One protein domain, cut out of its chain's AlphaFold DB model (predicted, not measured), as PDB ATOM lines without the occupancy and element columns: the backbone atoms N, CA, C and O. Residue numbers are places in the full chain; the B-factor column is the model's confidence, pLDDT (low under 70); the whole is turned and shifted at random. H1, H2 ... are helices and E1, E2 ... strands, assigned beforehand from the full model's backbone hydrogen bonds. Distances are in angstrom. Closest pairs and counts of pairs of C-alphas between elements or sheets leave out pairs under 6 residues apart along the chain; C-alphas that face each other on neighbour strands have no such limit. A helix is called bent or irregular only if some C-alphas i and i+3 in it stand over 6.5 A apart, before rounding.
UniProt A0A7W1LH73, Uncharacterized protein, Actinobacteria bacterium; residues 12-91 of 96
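What this domain is: This is residues 12 to 91 of the 96 residues of an uncharacterized protein of Actinobacteria bacterium (UniProt A0A7W1LH73). With little regular structure, this domain is a small two-strand hairpin, E1 and E2, with short helices H1 and H2 near one end and a long winding stretch, residues 44 to 91, looping beside it. Along the 80 printed residues the order is H1, E1, E2, H2; the class is mixed, with 24 residues in named elements. It is compact, radius of gyration of the C-alphas 12.2 A, spanning 33 by 27 by 23 A.

Where its parts are: H1, residues 12 to 20, starts at C-alpha 12 (-37.527, -13.197, 57.501) and is 13.1 A long. E1, 23 to 27, measures 13.9 A; E2 is 33 to 36. H2, 38 to 43, ends at C-alpha 43 (-35.919, -40.547, 58.824) and is irregular: C-alphas 39 and 42 are 7.6 A apart.

How they stand to each other: Hairpin E1 and E2 is antiparallel at 152 degrees; N 25 and O 34 are 2.9 A apart. Residues 26 to 27 of E1 pair antiparallel with 55 to 56. The closest C-alphas of H1 and E2, Leu 20 and Arg 35, are 6.7 A apart; those of E1 and H2, Tyr 23 and Leu 38, 7.6 A. H1 and H2 are apart. O i to N i+4 pairs within hydrogen-bond range number 1 of 5 in H1 and 0 of 2 in H2; O i to N i+3, 3 of 6 and 2 of 3.

The domain as a whole: The C-alphas farthest apart, Ile 12 and Gly 52, are 35.4 A apart. The printed part has no cut, its three links between named elements are tight, and no printed residue is under 70 in pLDDT.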
ATOM      1  N   ILE A  12     -36.189 -12.604  57.337       82.31
ATOM      2  CA  ILE A  12     -37.527 -13.197  57.501       82.31
ATOM      3  C   ILE A  12     -37.675 -14.523  56.735       82.31
ATOM      4  O   ILE A  12     -38.445 -15.395  57.140       82.31
ATOM      5  N   GLN A  13     -36.949 -14.696  55.626       79.00
ATOM      6  CA  GLN A  13     -36.905 -15.964  54.896       79.00
ATOM      7  C   GLN A  13     -36.149 -17.041  55.673       79.00
ATOM      8  O   GLN A  13     -36.572 -18.193  55.627       79.00
ATOM      9  N   GLU A  14     -35.079 -16.670  56.376       80.44
ATOM     10  CA  GLU A  14     -34.332 -17.584  57.244       80.44
ATOM     11  C   GLU A  14     -35.175 -18.006  58.458       80.44
ATOM     12  O   GLU A  14     -35.322 -19.196  58.723       80.44
ATOM     13  N   GLU A  15     -35.844 -17.067  59.132       82.62
ATOM     14  CA  GLU A  15     -36.656 -17.388  60.318       82.62
ATOM     15  C   GLU A  15     -37.854 -18.301  60.010       82.62
ATOM     16  O   GLU A  15     -38.119 -19.252  60.742       82.62
ATOM     17  N   ARG A  16     -38.555 -18.095  58.885       77.94
ATOM     18  CA  ARG A  16     -39.691 -18.962  58.499       77.94
ATOM     19  C   ARG A  16     -39.294 -20.418  58.250       77.94
ATOM     20  O   ARG A  16     -40.146 -21.304  58.313       77.94
ATOM     21  N   ARG A  17     -38.032 -20.673  57.906       75.19
ATOM     22  CA  ARG A  17     -37.530 -22.022  57.613       75.19
ATOM     23  C   ARG A  17     -37.288 -22.823  58.881       75.19
ATOM     24  O   ARG A  17     -37.723 -23.969  58.934       75.19
ATOM     25  N   LYS A  18     -36.816 -22.156  59.933       75.25
ATOM     26  CA  LYS A  18     -36.614 -22.751  61.257       75.25
ATOM     27  C   LYS A  18     -37.896 -23.290  61.901       75.25
ATOM     28  O   LYS A  18     -37.820 -24.096  62.815       75.25
ATOM     29  N   THR A  19     -39.080 -22.865  61.451       77.62
ATOM     30  CA  THR A  19     -40.367 -23.368  61.971       77.62
ATOM     31  C   THR A  19     -40.898 -24.579  61.206       77.62
ATOM     32  O   THR A  19     -41.550 -25.436  61.791       77.62
ATOM     33  N   LEU A  20     -40.662 -24.651  59.893       73.94
ATOM     34  CA  LEU A  20     -41.278 -25.652  59.010       73.94
ATOM     35  C   LEU A  20     -40.295 -26.735  58.538       73.94
ATOM     36  O   LEU A  20     -40.689 -27.567  57.729       73.94
ATOM     37  N   GLY A  21     -39.038 -26.700  58.987       85.06
ATOM     38  CA  GLY A  21     -37.917 -27.489  58.467       85.06
ATOM     39  C   GLY A  21     -37.076 -26.661  57.501       85.06
ATOM     40  O   GLY A  21     -37.627 -25.989  56.631       85.06
ATOM     41  N   ASP A  22     -35.751 -26.689  57.614       89.06
ATOM     42  CA  ASP A  22     -34.877 -25.845  56.792       89.06
ATOM     43  C   ASP A  22     -34.785 -26.324  55.340       89.06
ATOM     44  O   ASP A  22     -34.766 -25.519  54.395       89.06
ATOM     45  N   TYR A  23     -34.875 -27.638  55.148       94.81
ATOM     46  CA  TYR A  23     -34.567 -28.308  53.892       94.81
ATOM     47  C   TYR A  23     -35.768 -29.063  53.318       94.81
ATOM     48  O   TYR A  23     -36.866 -29.061  53.883       94.81
ATOM     49  N   THR A  24     -35.606 -29.614  52.118       96.12
ATOM     50  CA  THR A  24     -36.647 -30.344  51.390       96.12
ATOM     51  C   THR A  24     -36.124 -31.632  50.793       96.12
ATOM     52  O   THR A  24     -35.088 -31.627  50.134       96.12
ATOM     53  N   CYS A  25     -36.912 -32.686  50.939       97.62
ATOM     54  CA  CYS A  25     -36.826 -33.909  50.163       97.62
ATOM     55  C   CYS A  25     -37.967 -33.908  49.139       97.62
ATOM     56  O   CYS A  25     -39.086 -33.520  49.484       97.62
ATOM     57  N   PHE A  26     -37.715 -34.307  47.893       97.44
ATOM     58  CA  PHE A  26     -38.767 -34.427  46.884       97.44
ATOM     59  C   PHE A  26     -38.654 -35.708  46.065       97.44
ATOM     60  O   PHE A  26     -37.555 -36.173  45.775       97.44
ATOM     61  N   CYS A  27     -39.799 -36.251  45.659       97.81
ATOM     62  CA  CYS A  27     -39.859 -37.335  44.686       97.81
ATOM     63  C   CYS A  27     -39.565 -36.806  43.276       97.81
ATOM     64  O   CYS A  27     -40.079 -35.751  42.885       97.81
ATOM     65  N   LEU A  28     -38.751 -37.540  42.519       95.88
ATOM     66  CA  LEU A  28     -38.395 -37.190  41.143       95.88
ATOM     67  C   LEU A  28     -39.528 -37.460  40.147       95.88
ATOM     68  O   LEU A  28     -39.624 -36.754  39.146       95.88
ATOM     69  N   ASP A  29     -40.413 -38.406  40.463       96.31
ATOM     70  CA  ASP A  29     -41.478 -38.843  39.559       96.31
ATOM     71  C   ASP A  29     -42.781 -38.067  39.787       96.31
ATOM     72  O   ASP A  29     -43.284 -37.391  38.886       96.31
ATOM     73  N   CYS A  30     -43.330 -38.119  41.008       96.62
ATOM     74  CA  CYS A  30     -44.630 -37.510  41.321       96.62
ATOM     75  C   CYS A  30     -44.536 -36.101  41.925       96.62
ATOM     76  O   CYS A  30     -45.549 -35.418  42.054       96.62
ATOM     77  N   GLY A  31     -43.339 -35.663  42.329       95.69
ATOM     78  CA  GLY A  31     -43.118 -34.341  42.917       95.69
ATOM     79  C   GLY A  31     -43.611 -34.151  44.350       95.69
ATOM     80  O   GLY A  31     -43.621 -33.009  44.804       95.69
ATOM     81  N   SER A  32     -43.997 -35.212  45.071       96.75
ATOM     82  CA  SER A  32     -44.292 -35.128  46.512       96.75
ATOM     83  C   SER A  32     -43.104 -34.553  47.279       96.75
ATOM     84  O   SER A  32     -41.956 -34.796  46.907       96.75
ATOM     85  N   VAL A  33     -43.377 -33.781  48.334       95.88
ATOM     86  CA  VAL A  33     -42.366 -33.010  49.069       95.88
ATOM     87  C   VAL A  33     -42.511 -33.234  50.566       95.88
ATOM     88  O   VAL A  33     -43.610 -33.123  51.105       95.88
ATOM     89  N   TRP A  34     -41.376 -33.410  51.237       95.25
ATOM     90  CA  TRP A  34     -41.260 -33.359  52.690       95.25
ATOM     91  C   TRP A  34     -40.299 -32.251  53.097       95.25
ATOM     92  O   TRP A  34     -39.294 -31.998  52.426       95.25
ATOM     93  N   ARG A  35     -40.617 -31.574  54.198       94.56
ATOM     94  CA  ARG A  35     -39.714 -30.626  54.852       94.56
ATOM     95  C   ARG A  35     -39.050 -31.318  56.029       94.56
ATOM     96  O   ARG A  35     -39.686 -32.142  56.679       94.56
ATOM     97  N   TYR A  36     -37.792 -30.984  56.284       94.62
ATOM     98  CA  TYR A  36     -37.020 -31.599  57.358       94.62
ATOM     99  C   TYR A  36     -35.952 -30.645  57.901       94.62
ATOM    100  O   TYR A  36     -35.544 -29.698  57.219       94.62
ATOM    101  N   PHE A  37     -35.521 -30.909  59.132       94.12
ATOM    102  CA  PHE A  37     -34.293 -30.373  59.726       94.12
ATOM    103  C   PHE A  37     -33.172 -31.405  59.591       94.12
ATOM    104  O   PHE A  37     -33.467 -32.591  59.454       94.12
ATOM    105  N   LEU A  38     -31.905 -30.984  59.641       93.56
ATOM    106  CA  LEU A  38     -30.758 -31.892  59.461       93.56
ATOM    107  C   LEU A  38     -30.784 -33.071  60.439       93.56
ATOM    108  O   LEU A  38     -30.447 -34.188  60.067       93.56
ATOM    109  N   GLU A  39     -31.247 -32.833  61.660       93.50
ATOM    110  CA  GLU A  39     -31.378 -33.826  62.720       93.50
ATOM    111  C   GLU A  39     -32.353 -34.957  62.349       93.50
ATOM    112  O   GLU A  39     -32.148 -36.095  62.758       93.50
ATOM    113  N   GLY A  40     -33.384 -34.660  61.550       93.94
ATOM    114  CA  GLY A  40     -34.390 -35.625  61.086       93.94
ATOM    115  C   GLY A  40     -34.097 -36.223  59.708       93.94
ATOM    116  O   GLY A  40     -34.943 -36.904  59.137       93.94
ATOM    117  N   GLU A  41     -32.925 -35.959  59.123       96.06
ATOM    118  CA  GLU A  41     -32.606 -36.397  57.760       96.06
ATOM    119  C   GLU A  41     -32.615 -37.921  57.591       96.06
ATOM    120  O   GLU A  41     -33.052 -38.426  56.558       96.06
ATOM    121  N   ALA A  42     -32.162 -38.656  58.608       95.06
ATOM    122  CA  ALA A  42     -32.089 -40.116  58.566       95.06
ATOM    123  C   ALA A  42     -33.472 -40.791  58.492       95.06
ATOM    124  O   ALA A  42     -33.564 -41.954  58.103       95.06
ATOM    125  N   GLU A  43     -34.535 -40.065  58.843       95.06
ATOM    126  CA  GLU A  43     -35.919 -40.547  58.824       95.06
ATOM    127  C   GLU A  43     -36.594 -40.354  57.457       95.06
ATOM    128  O   GLU A  43     -37.727 -40.794  57.251       95.06
ATOM    129  N   LEU A  44     -35.924 -39.693  56.505       96.25
ATOM    130  CA  LEU A  44     -36.495 -39.449  55.189       96.25
ATOM    131  C   LEU A  44     -36.681 -40.758  54.406       96.25
ATOM    132  O   LEU A  44     -35.784 -41.607  54.373       96.25
ATOM    133  N   PRO A  45     -37.816 -40.911  53.703       94.00
ATOM    134  CA  PRO A  45     -38.033 -42.073  52.862       94.00
ATOM    135  C   PRO A  45     -37.053 -42.035  51.685       94.00
ATOM    136  O   PRO A  45     -36.936 -40.994  51.045       94.00
ATOM    137  N   ARG A  46     -36.375 -43.152  51.377       92.94
ATOM    138  CA  ARG A  46     -35.521 -43.288  50.171       92.94
ATOM    139  C   ARG A  46     -36.328 -43.499  48.886       92.94
ATOM    140  O   ARG A  46     -35.888 -43.138  47.800       92.94
ATOM    141  N   GLU A  47     -37.519 -44.069  49.034       97.75
ATOM    142  CA  GLU A  47     -38.503 -44.276  47.975       97.75
ATOM    143  C   GLU A  47     -39.799 -43.574  48.359       97.75
ATOM    144  O   GLU A  47     -40.212 -43.579  49.517       97.75
ATOM    145  N   CYS A  48     -40.455 -42.950  47.391       97.81
ATOM    146  CA  CYS A  48     -41.634 -42.137  47.611       97.81
ATOM    147  C   CYS A  48     -42.800 -43.009  48.101       97.81
ATOM    148  O   CYS A  48     -43.295 -43.829  47.326       97.81
ATOM    149  N   PRO A  49     -43.351 -42.774  49.306       97.00
ATOM    150  CA  PRO A  49     -44.478 -43.551  49.828       97.00
ATOM    151  C   PRO A  49     -45.755 -43.469  48.976       97.00
ATOM    152  O   PRO A  49     -46.671 -44.261  49.164       97.00
ATOM    153  N   HIS A  50     -45.841 -42.498  48.058       96.38
ATOM    154  CA  HIS A  50     -47.005 -42.305  47.193       96.38
ATOM    155  C   HIS A  50     -46.913 -43.038  45.850       96.38
ATOM    156  O   HIS A  50     -47.951 -43.374  45.289       96.38
ATOM    157  N   CYS A  51     -45.710 -43.238  45.301       97.88
ATOM    158  CA  CYS A  51     -45.545 -43.789  43.948       97.88
ATOM    159  C   CYS A  51     -44.372 -44.767  43.775       97.88
ATOM    160  O   CYS A  51     -44.188 -45.278  42.677       97.88
ATOM    161  N   GLY A  52     -43.570 -45.014  44.816       98.00
ATOM    162  CA  GLY A  52     -42.367 -45.856  44.761       98.00
ATOM    163  C   GLY A  52     -41.148 -45.204  44.097       98.00
ATOM    164  O   GLY A  52     -40.075 -45.790  44.096       98.00
ATOM    165  N   GLY A  53     -41.288 -43.993  43.549       97.19
ATOM    166  CA  GLY A  53     -40.209 -43.288  42.856       97.19
ATOM    167  C   GLY A  53     -39.061 -42.834  43.757       97.19
ATOM    168  O   GLY A  53     -39.244 -42.642  44.958       97.19
ATOM    169  N   GLU A  54     -37.891 -42.573  43.176       96.62
ATOM    170  CA  GLU A  54     -36.725 -42.073  43.921       96.62
ATOM    171  C   GLU A  54     -37.042 -40.730  44.604       96.62
ATOM    172  O   GLU A  54     -37.643 -39.822  44.008       96.62
ATOM    173  N   THR A  55     -36.621 -40.587  45.861       97.69
ATOM    174  CA  THR A  55     -36.624 -39.305  46.568       97.69
ATOM    175  C   THR A  55     -35.219 -38.717  46.629       97.69
ATOM    176  O   THR A  55     -34.214 -39.425  46.682       97.69
ATOM    177  N   ARG A  56     -35.134 -37.386  46.631       97.50
ATOM    178  CA  ARG A  56     -33.858 -36.680  46.716       97.50
ATOM    179  C   ARG A  56     -33.925 -35.518  47.691       97.50
ATOM    180  O   ARG A  56     -34.761 -34.624  47.565       97.50
ATOM    181  N   ASN A  57     -33.010 -35.534  48.650       97.75
ATOM    182  CA  ASN A  57     -32.822 -34.523  49.695       97.75
ATOM    183  C   ASN A  57     -31.457 -33.818  49.604       97.75
ATOM    184  O   ASN A  57     -31.299 -32.716  50.129       97.75
ATOM    185  N   ARG A  58     -30.498 -34.431  48.900       97.69
ATOM    186  CA  ARG A  58     -29.118 -33.961  48.748       97.69
ATOM    187  C   ARG A  58     -28.728 -33.828  47.282       97.69
ATOM    188  O   ARG A  58     -29.187 -34.585  46.424       97.69
ATOM    189  N   CYS A  59     -27.882 -32.846  46.983       97.69
ATOM    190  CA  CYS A  59     -27.300 -32.694  45.655       97.69
ATOM    191  C   CYS A  59     -26.410 -33.904  45.327       97.69
ATOM    192  O   CYS A  59     -25.495 -34.180  46.099       97.69
ATOM    193  N   PRO A  60     -26.587 -34.569  44.169       96.25
ATOM    194  CA  PRO A  60     -25.767 -35.727  43.804       96.25
ATOM    195  C   PRO A  60     -24.299 -35.367  43.519       96.25
ATOM    196  O   PRO A  60     -23.458 -36.255  43.439       96.25
ATOM    197  N   THR A  61     -23.988 -34.075  43.363       97.88
ATOM    198  CA  THR A  61     -22.645 -33.587  43.020       97.88
ATOM    199  C   THR A  61     -21.866 -33.074  44.228       97.88
ATOM    200  O   THR A  61     -20.671 -33.329  44.328       97.88
ATOM    201  N   CYS A  62     -22.503 -32.318  45.128       97.81
ATOM    202  CA  CYS A  62     -21.813 -31.662  46.249       97.81
ATOM    203  C   CYS A  62     -22.415 -31.957  47.627       97.81
ATOM    204  O   CYS A  62     -21.994 -31.347  48.604       97.81
ATOM    205  N   ASP A  63     -23.427 -32.825  47.700       97.81
ATOM    206  CA  ASP A  63     -24.115 -33.205  48.940       97.81
ATOM    207  C   ASP A  63     -24.781 -32.037  49.703       97.81
ATOM    208  O   ASP A  63     -25.219 -32.161  50.845       97.81
ATOM    209  N   ALA A  64     -24.927 -30.870  49.071       97.06
ATOM    210  CA  ALA A  64     -25.664 -29.764  49.667       97.06
ATOM    211  C   ALA A  64     -27.155 -30.130  49.828       97.06
ATOM    212  O   ALA A  64     -27.757 -30.655  48.880       97.06
ATOM    213  N   PRO A  65     -27.775 -29.833  50.984       96.75
ATOM    214  CA  PRO A  65     -29.194 -30.073  51.199       96.75
ATOM    215  C   PRO A  65     -30.027 -29.035  50.444       96.75
ATOM    216  O   PRO A  65     -29.578 -27.912  50.199       96.75
ATOM    217  N   PHE A  66     -31.263 -29.374  50.072       95.25
ATOM    218  CA  PHE A  66     -32.079 -28.460  49.274       95.25
ATOM    219  C   PHE A  66     -32.904 -27.504  50.130       95.25
ATOM    220  O   PHE A  66     -33.835 -27.930  50.805       95.25
ATOM    221  N   PRO A  67     -32.675 -26.187  50.044       91.50
ATOM    222  CA  PRO A  67     -33.467 -25.208  50.782       91.50
ATOM    223  C   PRO A  67     -34.864 -24.953  50.190       91.50
ATOM    224  O   PRO A  67     -35.602 -24.099  50.685       91.50
ATOM    225  N   SER A  68     -35.213 -25.557  49.052       91.06
ATOM    226  CA  SER A  68     -36.442 -25.242  48.328       91.06
ATOM    227  C   SER A  68     -36.989 -26.447  47.583       91.06
ATOM    228  O   SER A  68     -36.307 -27.038  46.750       91.06
ATOM    229  N   ALA A  69     -38.292 -26.669  47.751       93.06
ATOM    230  CA  ALA A  69     -39.061 -27.663  47.014       93.06
ATOM    231  C   ALA A  69     -39.183 -27.346  45.521       93.06
ATOM    232  O   ALA A  69     -39.733 -28.144  44.776       93.06
ATOM    233  N   PHE A  70     -38.696 -26.182  45.077       93.25
ATOM    234  CA  PHE A  70     -38.617 -25.773  43.677       93.25
ATOM    235  C   PHE A  70     -37.173 -25.800  43.156       93.25
ATOM    236  O   PHE A  70     -36.873 -25.146  42.154       93.25
ATOM    237  N   ALA A  71     -36.247 -26.465  43.852       94.25
ATOM    238  CA  ALA A  71     -34.903 -26.696  43.336       94.25
ATOM    239  C   ALA A  71     -34.985 -27.525  42.042       94.25
ATOM    240  O   ALA A  71     -35.753 -28.483  41.953       94.25
ATOM    241  N   VAL A  72     -34.245 -27.079  41.033       95.62
ATOM    242  CA  VAL A  72     -34.034 -27.735  39.724       95.62
ATOM    243  C   VAL A  72     -32.541 -27.706  39.397       95.62
ATOM    244  O   VAL A  72     -32.006 -28.660  38.855       95.62
ATOM    245  N   GLU A  73     -31.850 -26.684  39.905       95.44
ATOM    246  CA  GLU A  73     -30.399 -26.592  40.047       95.44
ATOM    247  C   GLU A  73     -30.029 -26.488  41.536       95.44
ATOM    248  O   GLU A  73     -30.789 -25.922  42.339       95.44
ATOM    249  N   CYS A  74     -28.863 -27.020  41.897       94.56
ATOM    250  CA  CYS A  74     -28.259 -26.886  43.215       94.56
ATOM    251  C   CYS A  74     -27.850 -25.432  43.452       94.56
ATOM    252  O   CYS A  74     -27.233 -24.804  42.598       94.56
ATOM    253  N   GLU A  75     -28.161 -24.895  44.629       91.38
ATOM    254  CA  GLU A  75     -27.826 -23.503  44.940       91.38
ATOM    255  C   GLU A  75     -26.350 -23.287  45.283       91.38
ATOM    256  O   GLU A  75     -25.878 -22.164  45.145       91.38
ATOM    257  N   GLU A  76     -25.640 -24.346  45.687       91.94
ATOM    258  CA  GLU A  76     -24.222 -24.287  46.062       91.94
ATOM    259  C   GLU A  76     -23.294 -24.519  44.860       91.94
ATOM    260  O   GLU A  76     -22.354 -23.761  44.653       91.94
ATOM    261  N   CYS A  77     -23.555 -25.554  44.046       95.00
ATOM    262  CA  CYS A  77     -22.670 -25.933  42.933       95.00
ATOM    263  C   CYS A  77     -23.255 -25.714  41.529       95.00
ATOM    264  O   CYS A  77     -22.555 -25.920  40.542       95.00
ATOM    265  N   GLY A  78     -24.534 -25.343  41.407       94.56
ATOM    266  CA  GLY A  78     -25.190 -25.119  40.113       94.56
ATOM    267  C   GLY A  78     -25.545 -26.382  39.316       94.56
ATOM    268  O   GLY A  78     -26.168 -26.263  38.265       94.56
ATOM    269  N   ALA A  79     -25.200 -27.584  39.792       95.31
ATOM    270  CA  ALA A  79     -25.550 -28.832  39.110       95.31
ATOM    271  C   ALA A  79     -27.072 -29.032  39.020       95.31
ATOM    272  O   ALA A  79     -27.803 -28.682  39.950       95.31
ATOM    273  N   GLU A  80     -27.551 -29.639  37.933       95.75
ATOM    274  CA  GLU A  80     -28.956 -30.037  37.819       95.75
ATOM    275  C   GLU A  80     -29.297 -31.079  38.900       95.75
ATOM    276  O   GLU A  80     -28.580 -32.061  39.088       95.75
ATOM    277  N   VAL A  81     -30.382 -30.851  39.644       95.88
ATOM    278  CA  VAL A  81     -30.828 -31.751  40.726       95.88
ATOM    279  C   VAL A  81     -32.019 -32.615  40.315       95.88
ATOM    280  O   VAL A  81     -32.204 -33.704  40.865       95.88
ATOM    281  N   ARG A  82     -32.825 -32.126  39.362       95.69
ATOM    282  CA  ARG A  82     -33.929 -32.833  38.700       95.69
ATOM    283  C   ARG A  82     -34.397 -32.057  37.459       95.69
ATOM    284  O   ARG A  82     -34.179 -30.841  37.406       95.69
ATOM    285  N   PRO A  83     -35.138 -32.701  36.539       94.38
ATOM    286  CA  PRO A  83     -35.771 -32.011  35.423       94.38
ATOM    287  C   PRO A  83     -36.647 -30.828  35.882       94.38
ATOM    288  O   PRO A  83     -37.286 -30.898  36.936       94.38
ATOM    289  N   PRO A  84     -36.768 -29.747  35.089       94.75
ATOM    290  CA  PRO A  84     -37.556 -28.565  35.454       94.75
ATOM    291  C   PRO A  84     -39.081 -28.763  35.344       94.75
ATOM    292  O   PRO A  84     -39.846 -27.792  35.395       94.75
ATOM    293  N   GLN A  85     -39.530 -30.007  35.172       95.00
ATOM    294  CA  GLN A  85     -40.921 -30.405  35.006       95.00
ATOM    295  C   GLN A  85     -41.203 -31.685  35.797       95.00
ATOM    296  O   GLN A  85     -40.351 -32.563  35.868       95.00
ATOM    297  N   VAL A  86     -42.414 -31.792  36.338       94.06
ATOM    298  CA  VAL A  86     -42.966 -33.002  36.965       94.06
ATOM    299  C   VAL A  86     -44.372 -33.188  36.417       94.06
ATOM    300  O   VAL A  86     -45.139 -32.226  36.378       94.06
ATOM    301  N   LEU A  87     -44.700 -34.403  35.966       92.25
ATOM    302  CA  LEU A  87     -46.018 -34.744  35.405       92.25
ATOM    303  C   LEU A  87     -46.507 -33.741  34.334       92.25
ATOM    304  O   LEU A  87     -47.678 -33.375  34.285       92.25
ATOM    305  N   GLY A  88     -45.590 -33.244  33.494       92.62
ATOM    306  CA  GLY A  88     -45.887 -32.265  32.438       92.62
ATOM    307  C   GLY A  88     -46.069 -30.811  32.906       92.62
ATOM    308  O   GLY A  88     -46.329 -29.934  32.085       92.62
ATOM    309  N   VAL A  89     -45.906 -30.522  34.202       91.69
ATOM    310  CA  VAL A  89     -46.037 -29.175  34.776       91.69
ATOM    311  C   VAL A  89     -44.663 -28.602  35.118       91.69
ATOM    312  O   VAL A  89     -43.826 -29.267  35.725       91.69
ATOM    313  N   ARG A  90     -44.418 -27.334  34.760       93.00
ATOM    314  CA  ARG A  90     -43.172 -26.633  35.114       93.00
ATOM    315  C   ARG A  90     -43.109 -26.331  36.609       93.00
ATOM    316  O   ARG A  90     -44.020 -25.721  37.162       93.00
ATOM    317  N   ILE A  91     -41.974 -26.649  37.226       92.75
ATOM    318  CA  ILE A  91     -41.726 -26.420  38.659       92.75
ATOM    319  C   ILE A  91     -41.572 -24.923  38.967       92.75
ATOM    320  O   ILE A  91     -42.011 -24.442  40.011       92.75
TER     321      ILE A  91